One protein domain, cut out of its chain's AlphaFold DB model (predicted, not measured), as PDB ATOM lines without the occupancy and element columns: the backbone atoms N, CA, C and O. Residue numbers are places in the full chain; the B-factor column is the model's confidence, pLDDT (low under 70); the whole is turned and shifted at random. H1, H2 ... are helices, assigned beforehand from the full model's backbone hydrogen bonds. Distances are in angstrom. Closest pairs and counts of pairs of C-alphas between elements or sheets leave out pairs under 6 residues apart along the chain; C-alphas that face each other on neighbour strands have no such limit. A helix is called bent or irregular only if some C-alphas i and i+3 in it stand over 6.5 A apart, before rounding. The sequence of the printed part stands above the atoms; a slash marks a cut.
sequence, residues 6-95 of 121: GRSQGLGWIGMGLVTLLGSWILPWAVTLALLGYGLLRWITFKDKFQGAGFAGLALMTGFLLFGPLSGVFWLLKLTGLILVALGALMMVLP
ATOM      1  N   GLY A   6      -0.042  55.274 -58.803       54.50
ATOM      2  CA  GLY A   6       0.137  53.831 -58.599       54.50
ATOM      3  C   GLY A   6       1.504  53.284 -59.022       54.50
ATOM      4  O   GLY A   6       1.895  52.208 -58.576       54.50
ATOM      5  N   ARG A   7       2.306  54.045 -59.781       59.56
ATOM      6  CA  ARG A   7       3.702  53.686 -60.086       59.56
ATOM      7  C   ARG A   7       4.628  53.971 -58.897       59.56
ATOM      8  O   ARG A   7       5.567  53.210 -58.680       59.56
ATOM      9  N   SER A   8       4.352  55.009 -58.098       65.50
ATOM     10  CA  SER A   8       5.070  55.273 -56.838       65.50
ATOM     11  C   SER A   8       4.645  54.322 -55.716       65.50
ATOM     12  O   SER A   8       5.507  53.825 -54.993       65.50
ATOM     13  N   GLN A   9       3.354  53.982 -55.616       67.38
ATOM     14  CA  GLN A   9       2.884  52.955 -54.680       67.38
ATOM     15  C   GLN A   9       3.455  51.570 -55.020       67.38
ATOM     16  O   GLN A   9       3.983  50.904 -54.132       67.38
ATOM     17  N   GLY A  10       3.445  51.160 -56.295       69.75
ATOM     18  CA  GLY A  10       4.061  49.904 -56.744       69.75
ATOM     19  C   GLY A  10       5.560  49.819 -56.431       69.75
ATOM     20  O   GLY A  10       6.030  48.782 -55.967       69.75
ATOM     21  N   LEU A  11       6.300  50.926 -56.580       78.25
ATOM     22  CA  LEU A  11       7.713  51.006 -56.181       78.25
ATOM     23  C   LEU A  11       7.895  50.808 -54.664       78.25
ATOM     24  O   LEU A  11       8.849  50.158 -54.244       78.25
ATOM     25  N   GLY A  12       6.966  51.331 -53.856       78.06
ATOM     26  CA  GLY A  12       6.935  51.129 -52.406       78.06
ATOM     27  C   GLY A  12       6.734  49.663 -52.019       78.06
ATOM     28  O   GLY A  12       7.483  49.146 -51.194       78.06
ATOM     29  N   TRP A  13       5.796  48.964 -52.666       81.94
ATOM     30  CA  TRP A  13       5.561  47.528 -52.450       81.94
ATOM     31  C   TRP A  13       6.755  46.667 -52.870       81.94
ATOM     32  O   TRP A  13       7.141  45.754 -52.139       81.94
ATOM     33  N   ILE A  14       7.389  46.994 -54.004       81.88
ATOM     34  CA  ILE A  14       8.617  46.325 -54.454       81.88
ATOM     35  C   ILE A  14       9.746  46.566 -53.452       81.88
ATOM     36  O   ILE A  14      10.394  45.612 -53.035       81.88
ATOM     37  N   GLY A  15       9.963  47.815 -53.032       83.75
ATOM     38  CA  GLY A  15      10.991  48.161 -52.053       83.75
ATOM     39  C   GLY A  15      10.784  47.438 -50.723       83.75
ATOM     40  O   GLY A  15      11.717  46.832 -50.200       83.75
ATOM     41  N   MET A  16       9.551  47.424 -50.214       83.00
ATOM     42  CA  MET A  16       9.205  46.738 -48.971       83.00
ATOM     43  C   MET A  16       9.408  45.223 -49.093       83.00
ATOM     44  O   MET A  16      10.065  44.632 -48.240       83.00
ATOM     45  N   GLY A  17       8.953  44.605 -50.189       82.94
ATOM     46  CA  GLY A  17       9.166  43.181 -50.453       82.94
ATOM     47  C   GLY A  17      10.646  42.806 -50.603       82.94
ATOM     48  O   GLY A  17      11.075  41.768 -50.095       82.94
ATOM     49  N   LEU A  18      11.457  43.678 -51.212       85.81
ATOM     50  CA  LEU A  18      12.903  43.486 -51.350       85.81
ATOM     51  C   LEU A  18      13.619  43.575 -49.996       85.81
ATOM     52  O   LEU A  18      14.487  42.754 -49.702       85.81
ATOM     53  N   VAL A  19      13.225  44.528 -49.144       86.06
ATOM     54  CA  VAL A  19      13.728  44.649 -47.767       86.06
ATOM     55  C   VAL A  19      13.342  43.426 -46.942       86.06
ATOM     56  O   VAL A  19      14.178  42.901 -46.214       86.06
ATOM     57  N   THR A  20      12.116  42.915 -47.079       85.44
ATOM     58  CA  THR A  20      11.687  41.680 -46.407       85.44
ATOM     59  C   THR A  20      12.509  40.472 -46.869       85.44
ATOM     60  O   THR A  20      12.959  39.685 -46.038       85.44
ATOM     61  N   LEU A  21      12.774  40.347 -48.175       84.81
ATOM     62  CA  LEU A  21      13.606  39.280 -48.741       84.81
ATOM     63  C   LEU A  21      15.051  39.351 -48.236       84.81
ATOM     64  O   LEU A  21      15.565  38.363 -47.708       84.81
ATOM     65  N   LEU A  22      15.689  40.518 -48.341       85.56
ATOM     66  CA  LEU A  22      17.060  40.733 -47.873       85.56
ATOM     67  C   LEU A  22      17.166  40.561 -46.356       85.56
ATOM     68  O   LEU A  22      18.065  39.874 -45.874       85.56
ATOM     69  N   GLY A  23      16.212  41.111 -45.606       82.38
ATOM     70  CA  GLY A  23      16.123  40.974 -44.158       82.38
ATOM     71  C   GLY A  23      15.997  39.516 -43.732       82.38
ATOM     72  O   GLY A  23      16.743  39.076 -42.866       82.38
ATOM     73  N   SER A  24      15.144  38.727 -44.393       80.62
ATOM     74  CA  SER A  24      14.975  37.298 -44.091       80.62
ATOM     75  C   SER A  24      16.245  36.468 -44.307       80.62
ATOM     76  O   SER A  24      16.403  35.413 -43.698       80.62
ATOM     77  N   TRP A  25      17.154  36.933 -45.167       80.75
ATOM     78  CA  TRP A  25      18.433  36.277 -45.402       80.75
ATOM     79  C   TRP A  25      19.503  36.776 -44.434       80.75
ATOM     80  O   TRP A  25      20.241  35.968 -43.889       80.75
ATOM     81  N   ILE A  26      19.595  38.087 -44.208       83.06
ATOM     82  CA  ILE A  26      20.722  38.706 -43.500       83.06
ATOM     83  C   ILE A  26      20.516  38.714 -41.981       83.06
ATOM     84  O   ILE A  26      21.474  38.454 -41.253       83.06
ATOM     85  N   LEU A  27      19.294  38.961 -41.483       82.25
ATOM     86  CA  LEU A  27      19.029  39.029 -40.036       82.25
ATOM     87  C   LEU A  27      19.488  37.781 -39.269       82.25
ATOM     88  O   LEU A  27      20.131  37.959 -38.236       82.25
ATOM     89  N   PRO A  28      19.191  36.543 -39.721       80.50
ATOM     90  CA  PRO A  28      19.565  35.346 -38.973       80.50
ATOM     91  C   PRO A  28      21.066  35.282 -38.704       80.50
ATOM     92  O   PRO A  28      21.503  35.082 -37.574       80.50
ATOM     93  N   TRP A  29      21.854  35.527 -39.749       84.19
ATOM     94  CA  TRP A  29      23.308  35.513 -39.677       84.19
ATOM     95  C   TRP A  29      23.841  36.682 -38.856       84.19
ATOM     96  O   TRP A  29      24.725  36.483 -38.027       84.19
ATOM     97  N   ALA A  30      23.287  37.884 -39.038       86.62
ATOM     98  CA  ALA A  30      23.696  39.068 -38.292       86.62
ATOM     99  C   ALA A  30      23.493  38.887 -36.780       86.62
ATOM    100  O   ALA A  30      24.391  39.201 -36.003       86.62
ATOM    101  N   VAL A  31      22.355  38.323 -36.360       85.25
ATOM    102  CA  VAL A  31      22.050  38.064 -34.945       85.25
ATOM    103  C   VAL A  31      22.999  37.017 -34.361       85.25
ATOM    104  O   VAL A  31      23.590  37.247 -33.304       85.25
ATOM    105  N   THR A  32      23.201  35.891 -35.051       86.75
ATOM    106  CA  THR A  32      24.116  34.840 -34.584       86.75
ATOM    107  C   THR A  32      25.554  35.351 -34.477       86.75
ATOM    108  O   THR A  32      26.204  35.133 -33.456       86.75
ATOM    109  N   LEU A  33      26.046  36.074 -35.488       88.50
ATOM    110  CA  LEU A  33      27.402  36.627 -35.491       88.50
ATOM    111  C   LEU A  33      27.584  37.728 -34.443       88.50
ATOM    112  O   LEU A  33      28.636  37.782 -33.809       88.50
ATOM    113  N   ALA A  34      26.575  38.573 -34.211       89.25
ATOM    114  CA  ALA A  34      26.632  39.610 -33.185       89.25
ATOM    115  C   ALA A  34      26.746  39.013 -31.776       89.25
ATOM    116  O   ALA A  34      27.583  39.452 -30.990       89.25
ATOM    117  N   LEU A  35      25.956  37.979 -31.464       89.31
ATOM    118  CA  LEU A  35      26.028  37.283 -30.175       89.31
ATOM    119  C   LEU A  35      27.381  36.595 -29.974       89.31
ATOM    120  O   LEU A  35      27.968  36.675 -28.893       89.31
ATOM    121  N   LEU A  36      27.897  35.958 -31.024       89.25
ATOM    122  CA  LEU A  36      29.173  35.251 -30.982       89.25
ATOM    123  C   LEU A  36      30.345  36.231 -30.833       89.25
ATOM    124  O   LEU A  36      31.207  36.039 -29.976       89.25
ATOM    125  N   GLY A  37      30.333  37.326 -31.597       88.75
ATOM    126  CA  GLY A  37      31.305  38.411 -31.497       88.75
ATOM    127  C   GLY A  37      31.273  39.108 -30.137       88.75
ATOM    128  O   GLY A  37      32.327  39.349 -29.554       88.75
ATOM    129  N   TYR A  38      30.083  39.361 -29.582       88.88
ATOM    130  CA  TYR A  38      29.937  39.924 -28.240       88.88
ATOM    131  C   TYR A  38      30.475  38.974 -27.161       88.88
ATOM    132  O   TYR A  38      31.214  39.408 -26.277       88.88
ATOM    133  N   GLY A  39      30.177  37.674 -27.257       87.19
ATOM    134  CA  GLY A  39      30.727  36.660 -26.354       87.19
ATOM    135  C   GLY A  39      32.256  36.601 -26.397       87.19
ATOM    136  O   GLY A  39      32.899  36.605 -25.344       87.19
ATOM    137  N   LEU A  40      32.844  36.634 -27.599       87.69
ATOM    138  CA  LEU A  40      34.298  36.678 -27.791       87.69
ATOM    139  C   LEU A  40      34.920  37.964 -27.243       87.69
ATOM    140  O   LEU A  40      35.912  37.906 -26.517       87.69
ATOM    141  N   LEU A  41      34.329  39.121 -27.549       88.75
ATOM    142  CA  LEU A  41      34.795  40.412 -27.052       88.75
ATOM    143  C   LEU A  41      34.785  40.429 -25.523       88.75
ATOM    144  O   LEU A  41      35.748  40.888 -24.906       88.75
ATOM    145  N   ARG A  42      33.729  39.890 -24.904       83.69
ATOM    146  CA  ARG A  42      33.610  39.839 -23.448       83.69
ATOM    147  C   ARG A  42      34.642  38.911 -22.816       83.69
ATOM    148  O   ARG A  42      35.249  39.274 -21.811       83.69
ATOM    149  N   TRP A  43      34.898  37.765 -23.448       85.19
ATOM    150  CA  TRP A  43      35.938  36.829 -23.029       85.19
ATOM    151  C   TRP A  43      37.327  37.478 -23.086       85.19
ATOM    152  O   TRP A  43      38.064  37.431 -22.103       85.19
ATOM    153  N   ILE A  44      37.688  38.099 -24.211       87.38
ATOM    154  CA  ILE A  44      39.027  38.668 -24.421       87.38
ATOM    155  C   ILE A  44      39.244  39.903 -23.538       87.38
ATOM    156  O   ILE A  44      40.284  40.024 -22.894       87.38
ATOM    157  N   THR A  45      38.256  40.799 -23.476       87.06
ATOM    158  CA  THR A  45      38.412  42.124 -22.852       87.06
ATOM    159  C   THR A  45      38.224  42.078 -21.338       87.06
ATOM    160  O   THR A  45      39.006  42.672 -20.601       87.06
ATOM    161  N   PHE A  46      37.213  41.352 -20.852       83.38
ATOM    162  CA  PHE A  46      36.850  41.343 -19.429       83.38
ATOM    163  C   PHE A  46      37.307  40.074 -18.699       83.38
ATOM    164  O   PHE A  46      37.105  39.967 -17.493       83.38
ATOM    165  N   LYS A  47      37.916  39.106 -19.407       83.94
ATOM    166  CA  LYS A  47      38.331  37.784 -18.888       83.94
ATOM    167  C   LYS A  47      37.210  36.991 -18.202       83.94
ATOM    168  O   LYS A  47      37.478  35.966 -17.573       83.94
ATOM    169  N   ASP A  48      35.958  37.415 -18.364       81.62
ATOM    170  CA  ASP A  48      34.786  36.742 -17.823       81.62
ATOM    171  C   ASP A  48      34.404  35.576 -18.740       81.62
ATOM    172  O   ASP A  48      33.627  35.701 -19.693       81.62
ATOM    173  N   LYS A  49      35.021  34.425 -18.461       81.38
ATOM    174  CA  LYS A  49      34.820  33.186 -19.221       81.38
ATOM    175  C   LYS A  49      33.395  32.659 -19.094       81.38
ATOM    176  O   LYS A  49      32.904  32.040 -20.031       81.38
ATOM    177  N   PHE A  50      32.738  32.895 -17.957       84.62
ATOM    178  CA  PHE A  50      31.400  32.372 -17.694       84.62
ATOM    179  C   PHE A  50      30.369  33.107 -18.546       84.62
ATOM    180  O   PHE A  50      29.570  32.484 -19.244       84.62
ATOM    181  N   GLN A  51      30.446  34.440 -18.569       82.25
ATOM    182  CA  GLN A  51      29.574  35.246 -19.415       82.25
ATOM    183  C   GLN A  51      29.931  35.073 -20.896       82.25
ATOM    184  O   GLN A  51      29.032  34.853 -21.701       82.25
ATOM    185  N   GLY A  52      31.218  35.083 -21.265       83.56
ATOM    186  CA  GLY A  52      31.652  34.856 -22.650       83.56
ATOM    187  C   GLY A  52      31.161  33.522 -23.228       83.56
ATOM    188  O   GLY A  52      30.582  33.498 -24.315       83.56
ATOM    189  N   ALA A  53      31.306  32.425 -22.474       84.38
ATOM    190  CA  ALA A  53      30.777  31.116 -22.857       84.38
ATOM    191  C   ALA A  53      29.238  31.092 -22.894       84.38
ATOM    192  O   ALA A  53      28.666  30.468 -23.785       84.38
ATOM    193  N   GLY A  54      28.565  31.813 -21.989       87.12
ATOM    194  CA  GLY A  54      27.107  31.968 -22.001       87.12
ATOM    195  C   GLY A  54      26.584  32.630 -23.280       87.12
ATOM    196  O   GLY A  54      25.649  32.123 -23.897       87.12
ATOM    197  N   PHE A  55      27.220  33.714 -23.738       88.31
ATOM    198  CA  PHE A  55      26.852  34.378 -24.998       88.31
ATOM    199  C   PHE A  55      27.195  33.537 -26.230       88.31
ATOM    200  O   PHE A  55      26.407  33.499 -27.172       88.31
ATOM    201  N   ALA A  56      28.318  32.813 -26.219       85.12
ATOM    202  CA  ALA A  56      28.654  31.872 -27.288       85.12
ATOM    203  C   ALA A  56      27.647  30.706 -27.365       85.12
ATOM    204  O   ALA A  56      27.208  30.335 -28.454       85.12
ATOM    205  N   GLY A  57      27.220  30.174 -26.217       87.12
ATOM    206  CA  GLY A  57      26.166  29.162 -26.127       87.12
ATOM    207  C   GLY A  57      24.819  29.679 -26.631       87.12
ATOM    208  O   GLY A  57      24.165  29.012 -27.429       87.12
ATOM    209  N   LEU A  58      24.439  30.902 -26.246       88.69
ATOM    210  CA  LEU A  58      23.260  31.582 -26.785       88.69
ATOM    211  C   LEU A  58      23.363  31.760 -28.299       88.69
ATOM    212  O   LEU A  58      22.388  31.494 -28.993       88.69
ATOM    213  N   ALA A  59      24.522  32.144 -28.835       87.88
ATOM    214  CA  ALA A  59      24.724  32.276 -30.277       87.88
ATOM    215  C   ALA A  59      24.495  30.943 -31.005       87.88
ATOM    216  O   ALA A  59      23.773  30.909 -32.001       87.88
ATOM    217  N   LEU A  60      25.041  29.841 -30.477       87.12
ATOM    218  CA  LEU A  60      24.842  28.495 -31.023       87.12
ATOM    219  C   LEU A  60      23.381  28.047 -30.941       87.12
ATOM    220  O   LEU A  60      22.847  27.540 -31.923       87.12
ATOM    221  N   MET A  61      22.718  28.271 -29.804       87.56
ATOM    222  CA  MET A  61      21.307  27.926 -29.634       87.56
ATOM    223  C   MET A  61      20.421  28.752 -30.572       87.56
ATOM    224  O   MET A  61      19.533  28.205 -31.219       87.56
ATOM    225  N   THR A  62      20.693  30.053 -30.696       86.44
ATOM    226  CA  THR A  62      19.964  30.955 -31.596       86.44
ATOM    227  C   THR A  62      20.193  30.548 -33.050       86.44
ATOM    228  O   THR A  62      19.235  30.443 -33.805       86.44
ATOM    229  N   GLY A  63      21.431  30.220 -33.437       84.56
ATOM    230  CA  GLY A  63      21.741  29.653 -34.750       84.56
ATOM    231  C   GLY A  63      20.959  28.363 -35.012       84.56
ATOM    232  O   GLY A  63      20.256  28.262 -36.012       84.56
ATOM    233  N   PHE A  64      20.985  27.407 -34.083       85.38
ATOM    234  CA  PHE A  64      20.224  26.166 -34.218       85.38
ATOM    235  C   PHE A  64      18.713  26.413 -34.352       85.38
ATOM    236  O   PHE A  64      18.061  25.787 -35.184       85.38
ATOM    237  N   LEU A  65      18.149  27.358 -33.592       85.38
ATOM    238  CA  LEU A  65      16.736  27.725 -33.690       85.38
ATOM    239  C   LEU A  65      16.394  28.332 -35.057       85.38
ATOM    240  O   LEU A  65      15.420  27.911 -35.679       85.38
ATOM    241  N   LEU A  66      17.197  29.295 -35.518       82.25
ATOM    242  CA  LEU A  66      16.994  30.035 -36.766       82.25
ATOM    243  C   LEU A  66      17.159  29.148 -38.011       82.25
ATOM    244  O   LEU A  66      16.407  29.306 -38.972       82.25
ATOM    245  N   PHE A  67      18.104  28.201 -37.989       77.50
ATOM    246  CA  PHE A  67      18.362  27.270 -39.096       77.50
ATOM    247  C   PHE A  67      17.617  25.932 -38.976       77.50
ATOM    248  O   PHE A  67      17.556  25.186 -39.949       77.50
ATOM    249  N   GLY A  68      17.029  25.629 -37.817       79.94
ATOM    250  CA  GLY A  68      16.227  24.433 -37.568       79.94
ATOM    251  C   GLY A  68      14.724  24.739 -37.589       79.94
ATOM    252  O   GLY A  68      14.168  24.976 -38.661       79.94
ATOM    253  N   PRO A  69      14.029  24.744 -36.437       75.69
ATOM    254  CA  PRO A  69      12.567  24.839 -36.372       75.69
ATOM    255  C   PRO A  69      11.998  26.180 -36.865       75.69
ATOM    256  O   PRO A  69      10.898  26.208 -37.412       75.69
ATOM    257  N   LEU A  70      12.733  27.289 -36.722       76.38
ATOM    258  CA  LEU A  70      12.295  28.603 -37.213       76.38
ATOM    259  C   LEU A  70      12.669  28.851 -38.680       76.38
ATOM    260  O   LEU A  70      12.272  29.874 -39.238       76.38
ATOM    261  N   SER A  71      13.364  27.921 -39.342       76.94
ATOM    262  CA  SER A  71      13.671  28.036 -40.776       76.94
ATOM    263  C   SER A  71      12.400  28.177 -41.624       76.94
ATOM    264  O   SER A  71      12.386  28.935 -42.597       76.94
ATOM    265  N   GLY A  72      11.301  27.538 -41.200       78.00
ATOM    266  CA  GLY A  72       9.980  27.680 -41.813       78.00
ATOM    267  C   GLY A  72       9.440  29.112 -41.757       78.00
ATOM    268  O   GLY A  72       8.843  29.578 -42.724       78.00
ATOM    269  N   VAL A  73       9.721  29.855 -40.682       80.44
ATOM    270  CA  VAL A  73       9.326  31.267 -40.550       80.44
ATOM    271  C   VAL A  73      10.077  32.125 -41.566       80.44
ATOM    272  O   VAL A  73       9.460  32.928 -42.261       80.44
ATOM    273  N   PHE A  74      11.385  31.909 -41.748       80.94
ATOM    274  CA  PHE A  74      12.149  32.602 -42.793       80.94
ATOM    275  C   PHE A  74      11.682  32.241 -44.201       80.94
ATOM    276  O   PHE A  74      11.693  33.091 -45.088       80.94
ATOM    277  N   TRP A  75      11.225  31.007 -44.405       81.69
ATOM    278  CA  TRP A  75      10.612  30.582 -45.659       81.69
ATOM    279  C   TRP A  75       9.301  31.325 -45.940       81.69
ATOM    280  O   TRP A  75       9.101  31.825 -47.046       81.69
ATOM    281  N   LEU A  76       8.451  31.485 -44.921       84.88
ATOM    282  CA  LEU A  76       7.234  32.295 -45.005       84.88
ATOM    283  C   LEU A  76       7.550  33.771 -45.265       84.88
ATOM    284  O   LEU A  76       6.918  34.380 -46.118       84.88
ATOM    285  N   LEU A  77       8.562  34.345 -44.607       84.69
ATOM    286  CA  LEU A  77       9.009  35.717 -44.880       84.69
ATOM    287  C   LEU A  77       9.504  35.895 -46.322       84.69
ATOM    288  O   LEU A  77       9.200  36.913 -46.942       84.69
ATOM    289  N   LYS A  78      10.221  34.910 -46.877       83.56
ATOM    290  CA  LYS A  78      10.649  34.922 -48.284       83.56
ATOM    291  C   LYS A  78       9.461  34.856 -49.237       83.56
ATOM    292  O   LYS A  78       9.422  35.632 -50.188       83.56
ATOM    293  N   LEU A  79       8.491  33.980 -48.971       85.88
ATOM    294  CA  LEU A  79       7.248  33.900 -49.742       85.88
ATOM    295  C   LEU A  79       6.488  35.224 -49.703       85.88
ATOM    296  O   LEU A  79       6.139  35.750 -50.752       85.88
ATOM    297  N   THR A  80       6.294  35.794 -48.516       85.75
ATOM    298  CA  THR A  80       5.620  37.083 -48.344       85.75
ATOM    299  C   THR A  80       6.355  38.193 -49.090       85.75
ATOM    300  O   THR A  80       5.732  38.935 -49.842       85.75
ATOM    301  N   GLY A  81       7.683  38.275 -48.973       84.19
ATOM    302  CA  GLY A  81       8.481  39.252 -49.717       84.19
ATOM    303  C   GLY A  81       8.374  39.079 -51.235       84.19
ATOM    304  O   GLY A  81       8.213  40.063 -51.953       84.19
ATOM    305  N   LEU A  82       8.377  37.839 -51.732       86.25
ATOM    306  CA  LEU A  82       8.208  37.532 -53.155       86.25
ATOM    307  C   LEU A  82       6.799  37.888 -53.653       86.25
ATOM    308  O   LEU A  82       6.667  38.472 -54.726       86.25
ATOM    309  N   ILE A  83       5.765  37.617 -52.851       87.69
ATOM    310  CA  ILE A  83       4.380  38.017 -53.133       87.69
ATOM    311  C   ILE A  83       4.267  39.542 -53.189       87.69
ATOM    312  O   ILE A  83       3.667  40.057 -54.125       87.69
ATOM    313  N   LEU A  84       4.874  40.279 -52.249       85.19
ATOM    314  CA  LEU A  84       4.861  41.749 -52.252       85.19
ATOM    315  C   LEU A  84       5.542  42.330 -53.496       85.19
ATOM    316  O   LEU A  84       5.008  43.251 -54.115       85.19
ATOM    317  N   VAL A  85       6.696  41.781 -53.887       84.31
ATOM    318  CA  VAL A  85       7.393  42.195 -55.114       84.31
ATOM    319  C   VAL A  85       6.544  41.886 -56.345       84.31
ATOM    320  O   VAL A  85       6.408  42.743 -57.214       84.31
ATOM    321  N   ALA A  86       5.933  40.700 -56.410       83.56
ATOM    322  CA  ALA A  86       5.052  40.320 -57.507       83.56
ATOM    323  C   ALA A  86       3.818  41.232 -57.592       83.56
ATOM    324  O   ALA A  86       3.475  41.677 -58.684       83.56
ATOM    325  N   LEU A  87       3.197  41.576 -56.459       82.81
ATOM    326  CA  LEU A  87       2.054  42.493 -56.400       82.81
ATOM    327  C   LEU A  87       2.446  43.907 -56.849       82.81
ATOM    328  O   LEU A  87       1.740  44.526 -57.641       82.81
ATOM    329  N   GLY A  88       3.590  44.410 -56.377       79.62
ATOM    330  CA  GLY A  88       4.106  45.721 -56.767       79.62
ATOM    331  C   GLY A  88       4.499  45.790 -58.248       79.62
ATOM    332  O   GLY A  88       4.226  46.792 -58.910       79.62
ATOM    333  N   ALA A  89       5.060  44.708 -58.797       80.38
ATOM    334  CA  ALA A  89       5.349  44.578 -60.224       80.38
ATOM    335  C   ALA A  89       4.065  44.481 -61.066       80.38
ATOM    336  O   ALA A  89       3.961  45.138 -62.100       80.38
ATOM    337  N   LEU A  90       3.057  43.734 -60.602       80.19
ATOM    338  CA  LEU A  90       1.747  43.636 -61.248       80.19
ATOM    339  C   LEU A  90       1.065  45.009 -61.316       80.19
ATOM    340  O   LEU A  90       0.566  45.393 -62.370       80.19
ATOM    341  N   MET A  91       1.115  45.785 -60.229       70.75
ATOM    342  CA  MET A  91       0.603  47.160 -60.185       70.75
ATOM    343  C   MET A  91       1.342  48.096 -61.153       70.75
ATOM    344  O   MET A  91       0.740  49.026 -61.677       70.75
ATOM    345  N   MET A  92       2.628  47.863 -61.438       66.38
ATOM    346  CA  MET A  92       3.352  48.628 -62.463       66.38
ATOM    347  C   MET A  92       2.974  48.247 -63.901       66.38
ATOM    348  O   MET A  92       3.090  49.091 -64.787       66.38
ATOM    349  N   VAL A  93       2.570  46.994 -64.133       67.81
ATOM    350  CA  VAL A  93       2.226  46.458 -65.463       67.81
ATOM    351  C   VAL A  93       0.762  46.708 -65.824       67.81
ATOM    352  O   VAL A  93       0.454  46.935 -66.994       67.81
ATOM    353  N   LEU A  94      -0.143  46.688 -64.842       66.62
ATOM    354  CA  LEU A  94      -1.551  47.019 -65.050       66.62
ATOM    355  C   LEU A  94      -1.686  48.479 -65.519       66.62
ATOM    356  O   LEU A  94      -1.023  49.361 -64.960       66.62
ATOM    357  N   PRO A  95      -2.538  48.760 -66.526       50.53
ATOM    358  CA  PRO A  95      -2.818  50.121 -66.948       50.53
ATOM    359  C   PRO A  95      -3.418  50.862 -65.757       50.53
ATOM    360  O   PRO A  95      -4.539  50.606 -65.327       50.53
TER     361      PRO A  95
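Overview. This is residues 6 to 95 of the 121 residues of an uncharacterized protein of Candidatus Lambdaproteobacteria bacterium RIFOXYD2_FULL_56_26 (UniProt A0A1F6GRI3). This is a long, slender, two-ply rod of helices with an elbow: one long bent helix, H1, and two shorter helices, H2 and H3, that fold back along it one after the other, H2 side by side with the arm H1b and H3 side by side with the arm H1a. The corner between H2 and H3 lies near the bend of H1, and the two plies follow one wide V, with the first and last printed residues at the same tip. The printed part has 90 residues, with three named helices in the order H1, H2, H3 and no named strand; the class is all helix, with 83 residues in the named helices. The whole is extended, with a radius of gyration of the C-alphas of 18.8 A, and the C-alphas span 64 by 26 by 10 A along their three main axes.

Along the chain. Start at C-alpha 6, at (0.137, 53.831, -58.599), where H1 begins; it takes in residues 6 to 46, 41 residues, and is the longest helix. By its hydrogen bonds it was assigned as one helix, but it is bent: look at C-alphas 25 and 28, which are 6.6 A apart, where about 5 A is found in a regular helix. Its first arm, H1a, runs from Gly 6 to Trp 25 and measures 28.6 A from first to last C-alpha. Residues 26 and 27 belong to neither arm. From Pro 28, with its C-alpha at (19.565, 35.346, -38.973), the second arm, H1b, runs 26.8 A to Phe 46. Past a tight link of 2 residues, find H2 at residues 49 to 67, from Lys 49 to Phe 67, 26.5 A long. A tight link of 3 residues then leads to H3, residues 71 to 93, which runs 32.9 A from Ser 71 to Val 93, whose C-alpha is at (2.226, 46.458, -65.463).

Arrangement. Begin with the two arms of H1, whose lines stand at a steep tilt of 49 degrees. H1a touches H3, with 49 pairs of C-alphas within 8 A. Compare Gly 17 with Gly 81 to see their closest C-alphas, 4.1 A apart. These two run opposite ways at a shallow tilt of 19 degrees, and their centres are 8.4 A apart. Moving on along H1, you find that H1b touches H2, with 34 pairs of C-alphas within 8 A; the closest C-alphas are those of Gly 39 and Gly 52, 4.2 A apart. They form a helical hairpin and run opposite ways at a shallow tilt of 7 degrees. Next look at where H2 gives way to H3: these two are close but not clearly touching, and their closest C-alphas, those of Leu 65 and Ser 71, are 7.7 A apart. They run the same way at a steep tilt of 54 degrees, with centres 31.0 A apart. H1a and H2 are apart, and so are H1b and H3. Read the backbone of H1a, H1b, H2 and H3, and you find every O i to N i+4 pair within hydrogen-bond range.

Size, cuts and confidence. The two C-alphas farthest apart are those of Lys 47 and Pro 95, at 64.5 A, while the first and last printed C-alphas, those of Gly 6 and Pro 95, are 9.6 A apart. The printed part has no cut, and neither of its two links is long. In the B-factor column, the mean pLDDT of the printed part is 81.8; look for the low values, under 70, at residues 6 to 10 and residues 92 to 95.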